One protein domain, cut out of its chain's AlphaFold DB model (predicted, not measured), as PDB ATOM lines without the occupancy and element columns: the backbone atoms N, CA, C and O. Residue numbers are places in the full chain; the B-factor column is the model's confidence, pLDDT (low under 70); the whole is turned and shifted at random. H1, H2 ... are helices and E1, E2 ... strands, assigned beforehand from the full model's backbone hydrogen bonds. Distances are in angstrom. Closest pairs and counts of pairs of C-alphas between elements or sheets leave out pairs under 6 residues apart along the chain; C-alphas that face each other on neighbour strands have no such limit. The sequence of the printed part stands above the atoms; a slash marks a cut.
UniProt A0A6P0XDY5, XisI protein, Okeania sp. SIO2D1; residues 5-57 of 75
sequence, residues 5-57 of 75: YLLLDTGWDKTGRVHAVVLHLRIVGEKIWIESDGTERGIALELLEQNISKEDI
ATOM      1  N   TYR A   5     151.257 141.919 117.571       97.44
ATOM      2  CA  TYR A   5     151.825 141.659 118.882       97.44
ATOM      3  C   TYR A   5     153.163 142.383 118.944       97.44
ATOM      4  O   TYR A   5     154.066 142.105 118.154       97.44
ATOM      5  N   LEU A   6     153.260 143.375 119.827       96.81
ATOM      6  CA  LEU A   6     154.446 144.211 119.965       96.81
ATOM      7  C   LEU A   6     154.985 144.108 121.388       96.81
ATOM      8  O   LEU A   6     154.234 144.260 122.352       96.81
ATOM      9  N   LEU A   7     156.298 143.939 121.491       97.25
ATOM     10  CA  LEU A   7     157.060 144.208 122.700       97.25
ATOM     11  C   LEU A   7     157.840 145.502 122.488       97.25
ATOM     12  O   LEU A   7     158.689 145.596 121.597       97.25
ATOM     13  N   LEU A   8     157.534 146.502 123.307       97.25
ATOM     14  CA  LEU A   8     158.192 147.800 123.290       97.25
ATOM     15  C   LEU A   8     159.057 147.949 124.536       97.25
ATOM     16  O   LEU A   8     158.582 147.711 125.646       97.25
ATOM     17  N   ASP A   9     160.280 148.432 124.349       96.38
ATOM     18  CA  ASP A   9     161.013 149.087 125.420       96.38
ATOM     19  C   ASP A   9     160.560 150.550 125.477       96.38
ATOM     20  O   ASP A   9     160.646 151.308 124.502       96.38
ATOM     21  N   THR A  10     159.999 150.941 126.615       97.62
ATOM     22  CA  THR A  10     159.472 152.280 126.836       97.62
ATOM     23  C   THR A  10     159.779 152.729 128.251       97.62
ATOM     24  O   THR A  10     159.261 152.197 129.227       97.62
ATOM     25  N   GLY A  11     160.555 153.797 128.369       97.75
ATOM     26  CA  GLY A  11     160.967 154.300 129.669       97.75
ATOM     27  C   GLY A  11     161.862 155.518 129.564       97.75
ATOM     28  O   GLY A  11     161.760 156.308 128.623       97.75
ATOM     29  N   TRP A  12     162.721 155.672 130.555       98.00
ATOM     30  CA  TRP A  12     163.760 156.686 130.590       98.00
ATOM     31  C   TRP A  12     165.048 156.025 131.055       98.00
ATOM     32  O   TRP A  12     165.018 155.203 131.970       98.00
ATOM     33  N   ASP A  13     166.164 156.405 130.451       96.06
ATOM     34  CA  ASP A  13     167.495 156.050 130.922       96.06
ATOM     35  C   ASP A  13     168.359 157.310 131.096       96.06
ATOM     36  O   ASP A  13     167.891 158.444 130.976       96.06
ATOM     37  N   LYS A  14     169.649 157.123 131.392       97.56
ATOM     38  CA  LYS A  14     170.612 158.226 131.558       97.56
ATOM     39  C   LYS A  14     170.831 159.070 130.291       97.56
ATOM     40  O   LYS A  14     171.443 160.130 130.380       97.56
ATOM     41  N   THR A  15     170.403 158.587 129.126       96.38
ATOM     42  CA  THR A  15     170.558 159.236 127.817       96.38
ATOM     43  C   THR A  15     169.276 159.919 127.343       96.38
ATOM     44  O   THR A  15     169.349 160.838 126.529       96.38
ATOM     45  N   GLY A  16     168.115 159.540 127.888       97.69
ATOM     46  CA  GLY A  16     166.848 160.221 127.650       97.69
ATOM     47  C   GLY A  16     165.649 159.281 127.559       97.69
ATOM     48  O   GLY A  16     165.575 158.251 128.229       97.69
ATOM     49  N   ARG A  17     164.659 159.684 126.755       97.81
ATOM     50  CA  ARG A  17     163.426 158.924 126.521       97.81
ATOM     51  C   ARG A  17     163.736 157.669 125.706       97.81
ATOM     52  O   ARG A  17     164.197 157.777 124.574       97.81
ATOM     53  N   VAL A  18     163.374 156.504 126.236       97.69
ATOM     54  CA  VAL A  18     163.415 155.227 125.513       97.69
ATOM     55  C   VAL A  18     162.037 154.944 124.916       97.69
ATOM     56  O   VAL A  18     161.023 155.015 125.620       97.69
ATOM     57  N   HIS A  19     161.997 154.668 123.612       96.94
ATOM     58  CA  HIS A  19     160.806 154.236 122.881       96.94
ATOM     59  C   HIS A  19     161.230 153.420 121.652       96.94
ATOM     60  O   HIS A  19     161.417 153.970 120.566       96.94
ATOM     61  N   ALA A  20     161.438 152.120 121.841       95.12
ATOM     62  CA  ALA A  20     161.994 151.227 120.830       95.12
ATOM     63  C   ALA A  20     161.191 149.926 120.721       95.12
ATOM     64  O   ALA A  20     160.663 149.418 121.708       95.12
ATOM     65  N   VAL A  21     161.114 149.374 119.509       97.00
ATOM     66  CA  VAL A  21     160.537 148.047 119.264       97.00
ATOM     67  C   VAL A  21     161.596 146.996 119.557       97.00
ATOM     68  O   VAL A  21     162.655 147.005 118.938       97.00
ATOM     69  N   VAL A  22     161.293 146.096 120.491       96.62
ATOM     70  CA  VAL A  22     162.121 144.917 120.776       96.62
ATOM     71  C   VAL A  22     161.673 143.743 119.910       96.62
ATOM     72  O   VAL A  22     162.504 143.031 119.361       96.62
ATOM     73  N   LEU A  23     160.363 143.551 119.761       98.00
ATOM     74  CA  LEU A  23     159.781 142.486 118.947       98.00
ATOM     75  C   LEU A  23     158.475 142.982 118.325       98.00
ATOM     76  O   LEU A  23     157.654 143.595 119.009       98.00
ATOM     77  N   HIS A  24     158.259 142.693 117.044       98.25
ATOM     78  CA  HIS A  24     156.985 142.940 116.370       98.25
ATOM     79  C   HIS A  24     156.608 141.734 115.521       98.25
ATOM     80  O   HIS A  24     157.274 141.419 114.535       98.25
ATOM     81  N   LEU A  25     155.515 141.084 115.914       98.31
ATOM     82  CA  LEU A  25     154.902 139.979 115.195       98.31
ATOM     83  C   LEU A  25     153.532 140.378 114.660       98.31
ATOM     84  O   LEU A  25     152.784 141.134 115.292       98.31
ATOM     85  N   ARG A  26     153.174 139.812 113.514       98.19
ATOM     86  CA  ARG A  26     151.833 139.901 112.941       98.19
ATOM     87  C   ARG A  26     151.327 138.526 112.559       98.19
ATOM     88  O   ARG A  26     152.107 137.704 112.095       98.19
ATOM     89  N   ILE A  27     150.025 138.311 112.688       97.81
ATOM     90  CA  ILE A  27     149.363 137.176 112.043       97.81
ATOM     91  C   ILE A  27     148.652 137.721 110.805       97.81
ATOM     92  O   ILE A  27     147.846 138.652 110.886       97.81
ATOM     93  N   VAL A  28     149.018 137.201 109.635       96.75
ATOM     94  CA  VAL A  28     148.440 137.593 108.343       96.75
ATOM     95  C   VAL A  28     148.006 136.326 107.621       96.75
ATOM     96  O   VAL A  28     148.837 135.528 107.194       96.75
ATOM     97  N   GLY A  29     146.690 136.131 107.510       94.44
ATOM     98  CA  GLY A  29     146.146 134.831 107.125       94.44
ATOM     99  C   GLY A  29     146.494 133.797 108.194       94.44
ATOM    100  O   GLY A  29     146.185 134.002 109.362       94.44
ATOM    101  N   GLU A  30     147.174 132.726 107.797       95.19
ATOM    102  CA  GLU A  30     147.599 131.639 108.694       95.19
ATOM    103  C   GLU A  30     149.096 131.709 109.044       95.19
ATOM    104  O   GLU A  30     149.636 130.787 109.646       95.19
ATOM    105  N   LYS A  31     149.779 132.802 108.670       98.06
ATOM    106  CA  LYS A  31     151.236 132.929 108.793       98.06
ATOM    107  C   LYS A  31     151.650 133.965 109.822       98.06
ATOM    108  O   LYS A  31     151.038 135.031 109.944       98.06
ATOM    109  N   ILE A  32     152.758 133.679 110.496       98.50
ATOM    110  CA  ILE A  32     153.421 134.570 111.442       98.50
ATOM    111  C   ILE A  32     154.464 135.395 110.696       98.50
ATOM    112  O   ILE A  32     155.443 134.876 110.170       98.50
ATOM    113  N   TRP A  33     154.276 136.703 110.683       98.50
ATOM    114  CA  TRP A  33     155.207 137.664 110.116       98.50
ATOM    115  C   TRP A  33     156.066 138.258 111.226       98.50
ATOM    116  O   TRP A  33     155.546 138.910 112.131       98.50
ATOM    117  N   ILE A  34     157.379 138.052 111.145       98.50
ATOM    118  CA  ILE A  34     158.365 138.665 112.038       98.50
ATOM    119  C   ILE A  34     158.806 139.985 111.403       98.50
ATOM    120  O   ILE A  34     159.622 140.001 110.483       98.50
ATOM    121  N   GLU A  35     158.238 141.095 111.859       98.25
ATOM    122  CA  GLU A  35     158.502 142.430 111.302       98.25
ATOM    123  C   GLU A  35     159.747 143.075 111.921       98.25
ATOM    124  O   GLU A  35     160.458 143.833 111.263       98.25
ATOM    125  N   SER A  36     160.034 142.758 113.184       97.88
ATOM    126  CA  SER A  36     161.237 143.182 113.899       97.88
ATOM    127  C   SER A  36     161.551 142.184 115.003       97.88
ATOM    128  O   SER A  36     160.635 141.721 115.680       97.88
ATOM    129  N   ASP A  37     162.831 141.870 115.179       97.56
ATOM    130  CA  ASP A  37     163.326 140.962 116.207       97.56
ATOM    131  C   ASP A  37     164.684 141.458 116.717       97.56
ATOM    132  O   ASP A  37     165.690 141.407 116.011       97.56
ATOM    133  N   GLY A  38     164.678 142.016 117.926       95.75
ATOM    134  CA  GLY A  38     165.859 142.485 118.646       95.75
ATOM    135  C   GLY A  38     166.393 141.477 119.663       95.75
ATOM    136  O   GLY A  38     167.227 141.846 120.489       95.75
ATOM    137  N   THR A  39     165.898 140.236 119.661       95.00
ATOM    138  CA  THR A  39     166.375 139.191 120.572       95.00
ATOM    139  C   THR A  39     167.670 138.566 120.049       95.00
ATOM    140  O   THR A  39     167.865 138.428 118.845       95.00
ATOM    141  N   GLU A  40     168.581 138.175 120.946       93.69
ATOM    142  CA  GLU A  40     169.859 137.557 120.545       93.69
ATOM    143  C   GLU A  40     169.649 136.185 119.892       93.69
ATOM    144  O   GLU A  40     170.295 135.847 118.901       93.69
ATOM    145  N   ARG A  41     168.732 135.392 120.456       93.19
ATOM    146  CA  ARG A  41     168.430 134.039 119.984       93.19
ATOM    147  C   ARG A  41     167.622 134.048 118.686       93.19
ATOM    148  O   ARG A  41     167.809 133.163 117.857       93.19
ATOM    149  N   GLY A  42     166.751 135.036 118.511       95.12
ATOM    150  CA  GLY A  42     165.835 135.134 117.390       95.12
ATOM    151  C   GLY A  42     164.539 134.353 117.625       95.12
ATOM    152  O   GLY A  42     164.548 133.129 117.782       95.12
ATOM    153  N   ILE A  43     163.402 135.043 117.558       97.38
ATOM    154  CA  ILE A  43     162.063 134.476 117.762       97.38
ATOM    155  C   ILE A  43     161.739 133.379 116.744       97.38
ATOM    156  O   ILE A  43     160.997 132.450 117.042       97.38
ATOM    157  N   ALA A  44     162.325 133.450 115.543       97.50
ATOM    158  CA  ALA A  44     162.137 132.434 114.515       97.50
ATOM    159  C   ALA A  44     162.542 131.041 115.022       97.50
ATOM    160  O   ALA A  44     161.817 130.085 114.773       97.50
ATOM    161  N   LEU A  45     163.649 130.921 115.768       96.94
ATOM    162  CA  LEU A  45     164.082 129.638 116.330       96.94
ATOM    163  C   LEU A  45     163.117 129.132 117.403       96.94
ATOM    164  O   LEU A  45     162.786 127.950 117.409       96.94
ATOM    165  N   GLU A  46     162.626 130.017 118.269       97.06
ATOM    166  CA  GLU A  46     161.661 129.649 119.311       97.06
ATOM    167  C   GLU A  46     160.347 129.135 118.707       97.06
ATOM    168  O   GLU A  46     159.800 128.139 119.176       97.06
ATOM    169  N   LEU A  47     159.872 129.746 117.614       97.81
ATOM    170  CA  LEU A  47     158.684 129.279 116.892       97.81
ATOM    171  C   LEU A  47     158.891 127.871 116.305       97.81
ATOM    172  O   LEU A  47     157.996 127.031 116.406       97.81
ATOM    173  N   LEU A  48     160.075 127.581 115.751       98.00
ATOM    174  CA  LEU A  48     160.405 126.239 115.251       98.00
ATOM    175  C   LEU A  48     160.413 125.193 116.376       98.00
ATOM    176  O   LEU A  48     159.914 124.086 116.191       98.00
ATOM    177  N   GLU A  49     160.936 125.538 117.555       97.88
ATOM    178  CA  GLU A  49     160.926 124.657 118.733       97.88
ATOM    179  C   GLU A  49     159.512 124.398 119.267       97.88
ATOM    180  O   GLU A  49     159.256 123.354 119.864       97.88
ATOM    181  N   GLN A  50     158.573 125.309 118.997       97.69
ATOM    182  CA  GLN A  50     157.142 125.114 119.247       97.69
ATOM    183  C   GLN A  50     156.421 124.370 118.106       97.69
ATOM    184  O   GLN A  50     155.193 124.319 118.086       97.69
ATOM    185  N   ASN A  51     157.166 123.728 117.197       97.94
ATOM    186  CA  ASN A  51     156.665 122.949 116.056       97.94
ATOM    187  C   ASN A  51     155.918 123.766 114.990       97.94
ATOM    188  O   ASN A  51     155.106 123.212 114.248       97.94
ATOM    189  N   ILE A  52     156.194 125.065 114.876       98.25
ATOM    190  CA  ILE A  52     155.685 125.876 113.767       98.25
ATOM    191  C   ILE A  52     156.587 125.646 112.554       98.25
ATOM    192  O   ILE A  52     157.810 125.713 112.661       98.25
ATOM    193  N   SER A  53     155.999 125.350 111.394       98.31
ATOM    194  CA  SER A  53     156.770 125.117 110.171       98.31
ATOM    195  C   SER A  53     157.439 126.405 109.688       98.31
ATOM    196  O   SER A  53     156.867 127.490 109.795       98.31
ATOM    197  N   LYS A  54     158.615 126.291 109.054       98.31
ATOM    198  CA  LYS A  54     159.249 127.424 108.353       98.31
ATOM    199  C   LYS A  54     158.324 128.040 107.294       98.31
ATOM    200  O   LYS A  54     158.407 129.238 107.038       98.31
ATOM    201  N   GLU A  55     157.430 127.236 106.720       98.25
ATOM    202  CA  GLU A  55     156.458 127.690 105.721       98.25
ATOM    203  C   GLU A  55     155.320 128.522 106.306       98.25
ATOM    204  O   GLU A  55     154.667 129.258 105.571       98.25
ATOM    205  N   ASP A  56     155.114 128.476 107.619       98.56
ATOM    206  CA  ASP A  56     154.112 129.289 108.309       98.56
ATOM    207  C   ASP A  56     154.721 130.577 108.882       98.56
ATOM    208  O   ASP A  56     154.031 131.376 109.511       98.56
ATOM    209  N   ILE A  57     156.019 130.805 108.654       98.69
ATOM    210  CA  ILE A  57     156.769 131.951 109.166       98.69
ATOM    211  C   ILE A  57     157.296 132.776 107.989       98.69
ATOM    212  O   ILE A  57     157.914 132.255 107.064       98.69
TER     213      ILE A  57
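Overview. This is residues 5 to 57 of the 75 residues of the protein "XisI protein" of Okeania sp. SIO2D1 (UniProt A0A6P0XDY5). A long, narrow ribbon of antiparallel strands makes the length of this domain: E1 and E2 form a long hairpin whose tip, residues 12 to 17, sticks out free, and E2 runs on past E1 to form a second hairpin with the shorter E3. Near the E3 end a short helix, H1, only grazes the sheet. The printed part has 53 residues, with three named strands and then one named helix, in the order E1 E2 E3 H1; the sheet's order is E1 - E2 - E3, all antiparallel, and the class is mostly strand. The whole is loose, with a radius of gyration of the C-alphas of 13.7 A, and flat, spanning 42 by 23 by 12 A.

Along the chain. E1, residues 5 to 13, begins at C-alpha 5 (151.825, 141.659, 118.882) and is 24.4 A long. E2, residues 16 to 28, is the longest strand, 35.0 A, ending at C-alpha 28 (148.440, 137.593, 108.343). E3, residues 31 to 37, measures 16.3 A. H1, residues 43 to 49, measures 9.9 A and ends at C-alpha 49 (160.926, 124.657, 118.733).

Arrangement. E1, E2 and E3 form a meander, each strand the antiparallel neighbour of the one before. E1 and E2 run at 176 degrees, with N 5 and O 25 at 2.9 A and N 13 and O 16 at 2.9 A. E2 and E3 run at 163 degrees, with N 33 and O 26 at 2.8 A. H1 is on the sheet but only grazes it, with residues 43 to 47; the closest C-alphas of E3 and H1, those of Asp 37 and Ile 43, are 6.8 A apart. In H1 every O i to N i+4 pair is within hydrogen-bond range.

Size, cuts and confidence. The C-alphas farthest apart, those of Lys 14 and Glu 55, are 42.4 A apart. The printed part has no cut, and its three links are tight. The mean pLDDT of the printed part is 97.2, and no printed residue is under 70.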